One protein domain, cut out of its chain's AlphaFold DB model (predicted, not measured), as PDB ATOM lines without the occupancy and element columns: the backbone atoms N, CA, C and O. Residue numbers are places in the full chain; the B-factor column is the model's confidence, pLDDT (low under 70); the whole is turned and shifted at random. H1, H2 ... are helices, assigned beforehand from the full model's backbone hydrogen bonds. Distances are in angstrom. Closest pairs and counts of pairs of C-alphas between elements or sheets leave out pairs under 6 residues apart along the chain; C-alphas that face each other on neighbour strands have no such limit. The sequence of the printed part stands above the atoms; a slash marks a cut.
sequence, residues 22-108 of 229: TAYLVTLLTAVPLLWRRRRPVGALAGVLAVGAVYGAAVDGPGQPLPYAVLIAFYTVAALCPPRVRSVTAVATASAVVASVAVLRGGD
ATOM      1  N   THR A  22     218.817 219.627 166.328       68.75
ATOM      2  CA  THR A  22     219.605 218.662 167.101       68.75
ATOM      3  C   THR A  22     220.541 219.334 168.108       68.75
ATOM      4  O   THR A  22     220.643 218.858 169.235       68.75
ATOM      5  N   ALA A  23     221.156 220.474 167.778       68.56
ATOM      6  CA  ALA A  23     222.024 221.216 168.694       68.56
ATOM      7  C   ALA A  23     221.246 221.788 169.892       68.56
ATOM      8  O   ALA A  23     221.721 221.750 171.032       68.56
ATOM      9  N   TYR A  24     220.016 222.255 169.659       73.12
ATOM     10  CA  TYR A  24     219.122 222.706 170.728       73.12
ATOM     11  C   TYR A  24     218.649 221.549 171.617       73.12
ATOM     12  O   TYR A  24     218.626 221.692 172.841       73.12
ATOM     13  N   LEU A  25     218.344 220.383 171.036       75.25
ATOM     14  CA  LEU A  25     217.986 219.182 171.799       75.25
ATOM     15  C   LEU A  25     219.141 218.698 172.683       75.25
ATOM     16  O   LEU A  25     218.929 218.428 173.865       75.25
ATOM     17  N   VAL A  26     220.368 218.646 172.154       72.06
ATOM     18  CA  VAL A  26     221.559 218.273 172.940       72.06
ATOM     19  C   VAL A  26     221.818 219.287 174.059       72.06
ATOM     20  O   VAL A  26     222.136 218.903 175.185       72.06
ATOM     21  N   THR A  27     221.592 220.575 173.798       73.00
ATOM     22  CA  THR A  27     221.671 221.619 174.827       73.00
ATOM     23  C   THR A  27     220.658 221.379 175.944       73.00
ATOM     24  O   THR A  27     221.012 221.450 177.119       73.00
ATOM     25  N   LEU A  28     219.411 221.042 175.615       77.19
ATOM     26  CA  LEU A  28     218.390 220.728 176.615       77.19
ATOM     27  C   LEU A  28     218.740 219.462 177.417       77.19
ATOM     28  O   LEU A  28     218.539 219.417 178.632       77.19
ATOM     29  N   LEU A  29     219.348 218.465 176.767       81.00
ATOM     30  CA  LEU A  29     219.855 217.246 177.406       81.00
ATOM     31  C   LEU A  29     220.922 217.525 178.477       81.00
ATOM     32  O   LEU A  29     220.983 216.790 179.463       81.00
ATOM     33  N   THR A  30     221.696 218.616 178.377       79.12
ATOM     34  CA  THR A  30     222.650 219.011 179.441       79.12
ATOM     35  C   THR A  30     221.969 219.350 180.771       79.12
ATOM     36  O   THR A  30     222.611 219.290 181.821       79.12
ATOM     37  N   ALA A  31     220.670 219.667 180.764       83.25
ATOM     38  CA  ALA A  31     219.913 219.949 181.979       83.25
ATOM     39  C   ALA A  31     219.414 218.678 182.686       83.25
ATOM     40  O   ALA A  31     219.123 218.721 183.882       83.25
ATOM     41  N   VAL A  32     219.348 217.534 181.996       87.44
ATOM     42  CA  VAL A  32     218.823 216.273 182.552       87.44
ATOM     43  C   VAL A  32     219.609 215.812 183.790       87.44
ATOM     44  O   VAL A  32     218.979 215.536 184.815       87.44
ATOM     45  N   PRO A  33     220.960 215.813 183.803       87.81
ATOM     46  CA  PRO A  33     221.720 215.459 185.002       87.81
ATOM     47  C   PRO A  33     221.441 216.379 186.203       87.81
ATOM     48  O   PRO A  33     221.565 215.948 187.354       87.81
ATOM     49  N   LEU A  34     221.013 217.630 185.973       88.38
ATOM     50  CA  LEU A  34     220.714 218.581 187.048       88.38
ATOM     51  C   LEU A  34     219.489 218.179 187.876       88.38
ATOM     52  O   LEU A  34     219.396 218.590 189.035       88.38
ATOM     53  N   LEU A  35     218.595 217.337 187.348       90.56
ATOM     54  CA  LEU A  35     217.465 216.790 188.108       90.56
ATOM     55  C   LEU A  35     217.945 215.978 189.322       90.56
ATOM     56  O   LEU A  35     217.327 216.009 190.388       90.56
ATOM     57  N   TRP A  36     219.111 215.336 189.211       93.31
ATOM     58  CA  TRP A  36     219.723 214.564 190.294       93.31
ATOM     59  C   TRP A  36     220.734 215.356 191.130       93.31
ATOM     60  O   TRP A  36     221.310 214.790 192.065       93.31
ATOM     61  N   ARG A  37     220.912 216.668 190.893       91.69
ATOM     62  CA  ARG A  37     221.951 217.489 191.554       91.69
ATOM     63  C   ARG A  37     221.887 217.483 193.081       91.69
ATOM     64  O   ARG A  37     222.914 217.614 193.733       91.69
ATOM     65  N   ARG A  38     220.695 217.319 193.667       88.56
ATOM     66  CA  ARG A  38     220.515 217.279 195.131       88.56
ATOM     67  C   ARG A  38     220.751 215.897 195.744       88.56
ATOM     68  O   ARG A  38     221.106 215.828 196.912       88.56
ATOM     69  N   ARG A  39     220.548 214.811 194.985       91.56
ATOM     70  CA  ARG A  39     220.725 213.427 195.474       91.56
ATOM     71  C   ARG A  39     222.119 212.879 195.177       91.56
ATOM     72  O   ARG A  39     222.684 212.168 195.998       91.56
ATOM     73  N   ARG A  40     222.665 213.187 193.998       91.56
ATOM     74  CA  ARG A  40     223.993 212.754 193.541       91.56
ATOM     75  C   ARG A  40     224.726 213.934 192.892       91.56
ATOM     76  O   ARG A  40     224.881 213.946 191.675       91.56
ATOM     77  N   PRO A  41     225.183 214.927 193.679       90.62
ATOM     78  CA  PRO A  41     225.813 216.145 193.156       90.62
ATOM     79  C   PRO A  41     227.035 215.861 192.270       90.62
ATOM     80  O   PRO A  41     227.160 216.440 191.198       90.62
ATOM     81  N   VAL A  42     227.887 214.907 192.665       91.69
ATOM     82  CA  VAL A  42     229.059 214.498 191.868       91.69
ATOM     83  C   VAL A  42     228.641 213.814 190.564       91.69
ATOM     84  O   VAL A  42     229.195 214.112 189.514       91.69
ATOM     85  N   GLY A  43     227.631 212.939 190.612       88.88
ATOM     86  CA  GLY A  43     227.102 212.271 189.419       88.88
ATOM     87  C   GLY A  43     226.442 213.249 188.445       88.88
ATOM     88  O   GLY A  43     226.625 213.126 187.239       88.88
ATOM     89  N   ALA A  44     225.739 214.258 188.964       90.94
ATOM     90  CA  ALA A  44     225.180 215.335 188.157       90.94
ATOM     91  C   ALA A  44     226.285 216.141 187.459       90.94
ATOM     92  O   ALA A  44     226.195 216.353 186.256       90.94
ATOM     93  N   LEU A  45     227.348 216.529 188.176       90.56
ATOM     94  CA  LEU A  45     228.495 217.225 187.581       90.56
ATOM     95  C   LEU A  45     229.181 216.379 186.502       90.56
ATOM     96  O   LEU A  45     229.409 216.877 185.404       90.56
ATOM     97  N   ALA A  46     229.452 215.102 186.783       90.56
ATOM     98  CA  ALA A  46     230.045 214.185 185.812       90.56
ATOM     99  C   ALA A  46     229.165 214.029 184.561       90.56
ATOM    100  O   ALA A  46     229.672 214.086 183.445       90.56
ATOM    101  N   GLY A  47     227.845 213.905 184.739       89.25
ATOM    102  CA  GLY A  47     226.890 213.842 183.635       89.25
ATOM    103  C   GLY A  47     226.878 215.118 182.794       89.25
ATOM    104  O   GLY A  47     226.931 215.037 181.571       89.25
ATOM    105  N   VAL A  48     226.870 216.297 183.425       89.19
ATOM    106  CA  VAL A  48     226.932 217.576 182.697       89.19
ATOM    107  C   VAL A  48     228.248 217.710 181.924       89.19
ATOM    108  O   VAL A  48     228.222 218.117 180.765       89.19
ATOM    109  N   LEU A  49     229.385 217.351 182.530       88.25
ATOM    110  CA  LEU A  49     230.689 217.387 181.859       88.25
ATOM    111  C   LEU A  49     230.749 216.409 180.680       88.25
ATOM    112  O   LEU A  49     231.241 216.779 179.618       88.25
ATOM    113  N   ALA A  50     230.207 215.198 180.833       87.44
ATOM    114  CA  ALA A  50     230.153 214.203 179.764       87.44
ATOM    115  C   ALA A  50     229.298 214.678 178.580       87.44
ATOM    116  O   ALA A  50     229.753 214.633 177.439       87.44
ATOM    117  N   VAL A  51     228.089 215.193 178.837       84.62
ATOM    118  CA  VAL A  51     227.222 215.725 177.770       84.62
ATOM    119  C   VAL A  51     227.854 216.962 177.120       84.62
ATOM    120  O   VAL A  51     227.800 217.102 175.901       84.62
ATOM    121  N   GLY A  52     228.503 217.830 177.904       81.94
ATOM    122  CA  GLY A  52     229.220 218.999 177.390       81.94
ATOM    123  C   GLY A  52     230.408 218.637 176.492       81.94
ATOM    124  O   GLY A  52     230.597 219.268 175.454       81.94
ATOM    125  N   ALA A  53     231.166 217.595 176.844       80.88
ATOM    126  CA  ALA A  53     232.260 217.087 176.018       80.88
ATOM    127  C   ALA A  53     231.750 216.517 174.684       80.88
ATOM    128  O   ALA A  53     232.314 216.816 173.635       80.88
ATOM    129  N   VAL A  54     230.645 215.757 174.708       81.06
ATOM    130  CA  VAL A  54     229.999 215.248 173.483       81.06
ATOM    131  C   VAL A  54     229.490 216.396 172.614       81.06
ATOM    132  O   VAL A  54     229.721 216.388 171.410       81.06
ATOM    133  N   TYR A  55     228.850 217.407 173.210       77.12
ATOM    134  CA  TYR A  55     228.392 218.593 172.482       77.12
ATOM    135  C   TYR A  55     229.554 219.312 171.786       77.12
ATOM    136  O   TYR A  55     229.459 219.593 170.598       77.12
ATOM    137  N   GLY A  56     230.666 219.543 172.494       73.88
ATOM    138  CA  GLY A  56     231.839 220.223 171.937       73.88
ATOM    139  C   GLY A  56     232.602 219.430 170.872       73.88
ATOM    140  O   GLY A  56     233.291 220.041 170.066       73.88
ATOM    141  N   ALA A  57     232.493 218.097 170.861       74.75
ATOM    142  CA  ALA A  57     233.175 217.244 169.886       74.75
ATOM    143  C   ALA A  57     232.317 216.897 168.656       74.75
ATOM    144  O   ALA A  57     232.864 216.643 167.588       74.75
ATOM    145  N   ALA A  58     230.989 216.833 168.807       70.31
ATOM    146  CA  ALA A  58     230.088 216.291 167.786       70.31
ATOM    147  C   ALA A  58     229.175 217.337 167.126       70.31
ATOM    148  O   ALA A  58     228.511 217.009 166.141       70.31
ATOM    149  N   VAL A  59     229.077 218.557 167.669       67.38
ATOM    150  CA  VAL A  59     228.100 219.551 167.205       67.38
ATOM    151  C   VAL A  59     228.707 220.953 167.155       67.38
ATOM    152  O   VAL A  59     229.026 221.537 168.188       67.38
ATOM    153  N   ASP A  60     228.722 221.562 165.966       64.31
ATOM    154  CA  ASP A  60     228.906 223.011 165.798       64.31
ATOM    155  C   ASP A  60     227.611 223.743 166.178       64.31
ATOM    156  O   ASP A  60     226.847 224.250 165.350       64.31
ATOM    157  N   GLY A  61     227.296 223.712 167.470       59.66
ATOM    158  CA  GLY A  61     226.054 224.244 168.009       59.66
ATOM    159  C   GLY A  61     226.090 225.760 168.236       59.66
ATOM    160  O   GLY A  61     227.109 226.419 167.999       59.66
ATOM    161  N   PRO A  62     224.964 226.367 168.651       56.03
ATOM    162  CA  PRO A  62     224.926 227.786 168.982       56.03
ATOM    163  C   PRO A  62     225.949 228.091 170.084       56.03
ATOM    164  O   PRO A  62     226.006 227.408 171.110       56.03
ATOM    165  N   GLY A  63     226.777 229.113 169.856       57.97
ATOM    166  CA  GLY A  63     227.776 229.562 170.820       57.97
ATOM    167  C   GLY A  63     227.084 230.026 172.095       57.97
ATOM    168  O   GLY A  63     226.414 231.057 172.106       57.97
ATOM    169  N   GLN A  64     227.200 229.248 173.168       62.50
ATOM    170  CA  GLN A  64     226.672 229.653 174.464       62.50
ATOM    171  C   GLN A  64     227.672 230.601 175.131       62.50
ATOM    172  O   GLN A  64     228.824 230.206 175.318       62.50
ATOM    173  N   PRO A  65     227.258 231.814 175.544       60.53
ATOM    174  CA  PRO A  65     228.162 232.754 176.205       60.53
ATOM    175  C   PRO A  65     228.650 232.237 177.565       60.53
ATOM    176  O   PRO A  65     229.712 232.639 178.031       60.53
ATOM    177  N   LEU A  66     227.875 231.358 178.214       65.62
ATOM    178  CA  LEU A  66     228.188 230.796 179.525       65.62
ATOM    179  C   LEU A  66     227.753 229.323 179.629       65.62
ATOM    180  O   LEU A  66     226.629 228.993 179.244       65.62
ATOM    181  N   PRO A  67     228.578 228.438 180.222       77.88
ATOM    182  CA  PRO A  67     228.229 227.035 180.442       77.88
ATOM    183  C   PRO A  67     227.341 226.868 181.691       77.88
ATOM    184  O   PRO A  67     227.764 226.320 182.712       77.88
ATOM    185  N   TYR A  68     226.094 227.348 181.632       83.44
ATOM    186  CA  TYR A  68     225.186 227.431 182.790       83.44
ATOM    187  C   TYR A  68     225.026 226.113 183.561       83.44
ATOM    188  O   TYR A  68     225.060 226.110 184.792       83.44
ATOM    189  N   ALA A  69     224.879 224.983 182.862       86.00
ATOM    190  CA  ALA A  69     224.693 223.683 183.502       86.00
ATOM    191  C   ALA A  69     225.912 223.275 184.347       86.00
ATOM    192  O   ALA A  69     225.749 222.797 185.473       86.00
ATOM    193  N   VAL A  70     227.128 223.520 183.840       87.25
ATOM    194  CA  VAL A  70     228.378 223.232 184.562       87.25
ATOM    195  C   VAL A  70     228.472 224.124 185.791       87.25
ATOM    196  O   VAL A  70     228.739 223.622 186.878       87.25
ATOM    197  N   LEU A  71     228.173 225.420 185.653       90.25
ATOM    198  CA  LEU A  71     228.199 226.368 186.772       90.25
ATOM    199  C   LEU A  71     227.235 225.957 187.888       90.25
ATOM    200  O   LEU A  71     227.615 225.932 189.058       90.25
ATOM    201  N   ILE A  72     226.007 225.575 187.532       90.75
ATOM    202  CA  ILE A  72     224.997 225.114 188.488       90.75
ATOM    203  C   ILE A  72     225.447 223.823 189.181       90.75
ATOM    204  O   ILE A  72     225.321 223.703 190.405       90.75
ATOM    205  N   ALA A  73     225.948 222.844 188.426       91.12
ATOM    206  CA  ALA A  73     226.415 221.579 188.988       91.12
ATOM    207  C   ALA A  73     227.628 221.788 189.908       91.12
ATOM    208  O   ALA A  73     227.667 221.246 191.015       91.12
ATOM    209  N   PHE A  74     228.569 222.636 189.496       93.31
ATOM    210  CA  PHE A  74     229.785 222.943 190.240       93.31
ATOM    211  C   PHE A  74     229.501 223.710 191.534       93.31
ATOM    212  O   PHE A  74     229.974 223.315 192.601       93.31
ATOM    213  N   TYR A  75     228.632 224.725 191.472       94.00
ATOM    214  CA  TYR A  75     228.077 225.394 192.652       94.00
ATOM    215  C   TYR A  75     227.441 224.384 193.616       94.00
ATOM    216  O   TYR A  75     227.681 224.426 194.823       94.00
ATOM    217  N   THR A  76     226.654 223.440 193.088       93.12
ATOM    218  CA  THR A  76     225.942 222.449 193.907       93.12
ATOM    219  C   THR A  76     226.913 221.513 194.631       93.12
ATOM    220  O   THR A  76     226.723 221.240 195.815       93.12
ATOM    221  N   VAL A  77     227.977 221.062 193.962       93.44
ATOM    222  CA  VAL A  77     229.043 220.263 194.589       93.44
ATOM    223  C   VAL A  77     229.785 221.084 195.646       93.44
ATOM    224  O   VAL A  77     229.983 220.603 196.762       93.44
ATOM    225  N   ALA A  78     230.133 222.338 195.349       93.50
ATOM    226  CA  ALA A  78     230.809 223.222 196.299       93.50
ATOM    227  C   ALA A  78     229.971 223.509 197.558       93.50
ATOM    228  O   ALA A  78     230.536 223.673 198.642       93.50
ATOM    229  N   ALA A  79     228.644 223.535 197.404       93.94
ATOM    230  CA  ALA A  79     227.692 223.781 198.474       93.94
ATOM    231  C   ALA A  79     227.336 222.521 199.283       93.94
ATOM    232  O   ALA A  79     227.054 222.634 200.470       93.94
ATOM    233  N   LEU A  80     227.256 221.335 198.676       93.44
ATOM    234  CA  LEU A  80     226.683 220.147 199.336       93.44
ATOM    235  C   LEU A  80     227.702 219.063 199.700       93.44
ATOM    236  O   LEU A  80     227.370 218.177 200.486       93.44
ATOM    237  N   CYS A  81     228.904 219.080 199.124       93.25
ATOM    238  CA  CYS A  81     229.860 217.988 199.292       93.25
ATOM    239  C   CYS A  81     230.915 218.252 200.383       93.25
ATOM    240  O   CYS A  81     231.313 219.397 200.607       93.25
ATOM    241  N   PRO A  82     231.442 217.181 201.012       92.75
ATOM    242  CA  PRO A  82     232.526 217.281 201.988       92.75
ATOM    243  C   PRO A  82     233.818 217.841 201.365       92.75
ATOM    244  O   PRO A  82     234.023 217.736 200.149       92.75
ATOM    245  N   PRO A  83     234.745 218.382 202.183       91.62
ATOM    246  CA  PRO A  83     235.904 219.139 201.706       91.62
ATOM    247  C   PRO A  83     236.810 218.352 200.752       91.62
ATOM    248  O   PRO A  83     237.294 218.933 199.785       91.62
ATOM    249  N   ARG A  84     236.984 217.038 200.972       92.75
ATOM    250  CA  ARG A  84     237.788 216.163 200.097       92.75
ATOM    251  C   ARG A  84     237.168 216.003 198.708       92.75
ATOM    252  O   ARG A  84     237.847 216.146 197.703       92.75
ATOM    253  N   VAL A  85     235.865 215.733 198.645       92.31
ATOM    254  CA  VAL A  85     235.150 215.588 197.366       92.31
ATOM    255  C   VAL A  85     235.140 216.921 196.626       92.31
ATOM    256  O   VAL A  85     235.357 216.961 195.419       92.31
ATOM    257  N   ARG A  86     234.947 218.023 197.354       92.44
ATOM    258  CA  ARG A  86     234.968 219.375 196.799       92.44
ATOM    259  C   ARG A  86     236.324 219.747 196.195       92.44
ATOM    260  O   ARG A  86     236.342 220.295 195.102       92.44
ATOM    261  N   SER A  87     237.443 219.466 196.867       90.31
ATOM    262  CA  SER A  87     238.771 219.775 196.316       90.31
ATOM    263  C   SER A  87     239.092 218.911 195.097       90.31
ATOM    264  O   SER A  87     239.528 219.445 194.081       90.31
ATOM    265  N   VAL A  88     238.798 217.608 195.155       93.62
ATOM    266  CA  VAL A  88     239.018 216.685 194.030       93.62
ATOM    267  C   VAL A  88     238.195 217.097 192.810       93.62
ATOM    268  O   VAL A  88     238.736 217.215 191.715       93.62
ATOM    269  N   THR A  89     236.901 217.371 192.990       91.31
ATOM    270  CA  THR A  89     236.027 217.808 191.886       91.31
ATOM    271  C   THR A  89     236.392 219.195 191.363       91.31
ATOM    272  O   THR A  89     236.275 219.419 190.161       91.31
ATOM    273  N   ALA A  90     236.878 220.106 192.213       91.12
ATOM    274  CA  ALA A  90     237.378 221.410 191.785       91.12
ATOM    275  C   ALA A  90     238.601 221.294 190.879       91.12
ATOM    276  O   ALA A  90     238.594 221.854 189.784       91.12
ATOM    277  N   VAL A  91     239.602 220.516 191.301       92.75
ATOM    278  CA  VAL A  91     240.800 220.258 190.494       92.75
ATOM    279  C   VAL A  91     240.412 219.551 189.198       92.75
ATOM    280  O   VAL A  91     240.744 220.044 188.129       92.75
ATOM    281  N   ALA A  92     239.625 218.474 189.268       91.94
ATOM    282  CA  ALA A  92     239.206 217.722 188.086       91.94
ATOM    283  C   ALA A  92     238.432 218.584 187.071       91.94
ATOM    284  O   ALA A  92     238.690 218.503 185.873       91.94
ATOM    285  N   THR A  93     237.514 219.437 187.539       89.56
ATOM    286  CA  THR A  93     236.736 220.328 186.658       89.56
ATOM    287  C   THR A  93     237.625 221.404 186.042       89.56
ATOM    288  O   THR A  93     237.525 221.655 184.845       89.56
ATOM    289  N   ALA A  94     238.528 222.009 186.820       89.69
ATOM    290  CA  ALA A  94     239.482 222.988 186.303       89.69
ATOM    291  C   ALA A  94     240.416 222.365 185.252       89.69
ATOM    292  O   ALA A  94     240.586 222.932 184.175       89.69
ATOM    293  N   SER A  95     240.953 221.170 185.518       89.00
ATOM    294  CA  SER A  95     241.780 220.419 184.567       89.00
ATOM    295  C   SER A  95     241.020 220.086 183.284       89.00
ATOM    296  O   SER A  95     241.559 220.270 182.195       89.00
ATOM    297  N   ALA A  96     239.760 219.651 183.394       87.00
ATOM    298  CA  ALA A  96     238.915 219.359 182.238       87.00
ATOM    299  C   ALA A  96     238.641 220.611 181.386       87.00
ATOM    300  O   ALA A  96     238.701 220.540 180.162       87.00
ATOM    301  N   VAL A  97     238.395 221.763 182.019       85.00
ATOM    302  CA  VAL A  97     238.204 223.044 181.318       85.00
ATOM    303  C   VAL A  97     239.480 223.471 180.594       85.00
ATOM    304  O   VAL A  97     239.418 223.815 179.416       85.00
ATOM    305  N   VAL A  98     240.637 223.403 181.260       86.81
ATOM    306  CA  VAL A  98     241.933 223.745 180.650       86.81
ATOM    307  C   VAL A  98     242.219 222.848 179.444       86.81
ATOM    308  O   VAL A  98     242.539 223.354 178.372       86.81
ATOM    309  N   ALA A  99     242.039 221.531 179.590       85.31
ATOM    310  CA  ALA A  99     242.225 220.579 178.498       85.31
ATOM    311  C   ALA A  99     241.254 220.846 177.337       85.31
ATOM    312  O   ALA A  99     241.664 220.860 176.179       85.31
ATOM    313  N   SER A 100     239.983 221.123 177.641       80.19
ATOM    314  CA  SER A 100     238.968 221.430 176.631       80.19
ATOM    315  C   SER A 100     239.314 222.682 175.826       80.19
ATOM    316  O   SER A 100     239.169 222.662 174.607       80.19
ATOM    317  N   VAL A 101     239.758 223.767 176.465       79.12
ATOM    318  CA  VAL A 101     240.099 225.014 175.753       79.12
ATOM    319  C   VAL A 101     241.382 224.851 174.935       79.12
ATOM    320  O   VAL A 101     241.436 225.299 173.789       79.12
ATOM    321  N   ALA A 102     242.385 224.162 175.485       80.88
ATOM    322  CA  ALA A 102     243.652 223.918 174.799       80.88
ATOM    323  C   ALA A 102     243.492 223.037 173.548       80.88
ATOM    324  O   ALA A 102     244.126 223.306 172.533       80.88
ATOM    325  N   VAL A 103     242.645 222.004 173.610       76.00
ATOM    326  CA  VAL A 103     242.485 221.024 172.521       76.00
ATOM    327  C   VAL A 103     241.425 221.449 171.501       76.00
ATOM    328  O   VAL A 103     241.641 221.285 170.306       76.00
ATOM    329  N   LEU A 104     240.281 221.983 171.949       68.56
ATOM    330  CA  LEU A 104     239.109 222.191 171.081       68.56
ATOM    331  C   LEU A 104     238.942 223.637 170.596       68.56
ATOM    332  O   LEU A 104     238.249 223.858 169.609       68.56
ATOM    333  N   ARG A 105     239.527 224.630 171.281       65.06
ATOM    334  CA  ARG A 105     239.270 226.064 171.013       65.06
ATOM    335  C   ARG A 105     240.511 226.856 170.606       65.06
ATOM    336  O   ARG A 105     240.528 228.077 170.696       65.06
ATOM    337  N   GLY A 106     241.573 226.167 170.191       67.94
ATOM    338  CA  GLY A 106     242.811 226.809 169.736       67.94
ATOM    339  C   GLY A 106     243.571 227.576 170.826       67.94
ATOM    340  O   GLY A 106     244.523 228.283 170.508       67.94
ATOM    341  N   GLY A 107     243.181 227.432 172.100       71.62
ATOM    342  CA  GLY A 107     243.913 227.981 173.236       71.62
ATOM    343  C   GLY A 107     243.799 229.493 173.447       71.62
ATOM    344  O   GLY A 107     244.756 230.066 173.960       71.62
ATOM    345  N   ASP A 108     242.678 230.147 173.101       80.69
ATOM    346  CA  ASP A 108     242.495 231.582 173.395       80.69
ATOM    347  C   ASP A 108     242.608 231.858 174.916       80.69
ATOM    348  O   ASP A 108     241.747 231.433 175.702       80.69
TER     349      ASP A 108
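Overview. This is residues 22 to 108 of the 229 residues of the protein "HisKA_3 domain-containing protein" of Streptomyces sp. SID5473 (UniProt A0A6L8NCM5). Helices H3, H4 and H5 form an up-and-down bundle, each running against the one before it, and short H1 and H2, nearly end to end, pack along H3 on the side away from H5. The 87 printed residues include five named helices, H1 to H5 in order, and no named strand: all helix, compact, radius of gyration of the C-alphas 13.0 A, spans 37 by 27 by 18 A.

Arrangement. Start at H5, residues 83 to 104. Its residues 86 to 90 alone touch H4, residues 68 to 80, in a helical hairpin at a shallow tilt of 19 degrees; the closest C-alphas, Ala 78 and Arg 86, are 5.7 A apart. H3, residues 41 to 58, touches H4 with residues 41 to 49 alone, another hairpin; the closest C-alphas, Leu 45 and Ala 73, are 5.0 A apart. H5 only just touches H3, with 3 pairs of C-alphas within 8 A, the closest Gly 56 and Leu 104, 7.6 A. H1, residues 22 to 29, touches H3, closest C-alphas Val 26 and Tyr 55, 6.9 A. H2, residues 32 to 36, touches H3, closest C-alphas Pro 33 and Ala 44, 4.7 A. Every O i to N i+4 pair is within hydrogen-bond range in H1, H3, H4 and H5; H2 has 0 of 1, but 2 of 2 O i to N i+3 pairs.

Along the chain. Find C-alpha 83 at (235.904, 219.139, 201.706); H5 runs 30.9 A to C-alpha 104 at (239.109, 222.191, 171.081). H3 spans 25.7 A, H4 18.1 A, H1 10.4 A, H2 8.0 A.

Size, cuts and confidence. The C-alphas farthest apart, Thr 22 and Pro 83, are 38.3 A apart. The printed part has no cut and no long link. Look for pLDDT under 70 at residues 22 to 23, 59 to 66 and 104 to 106.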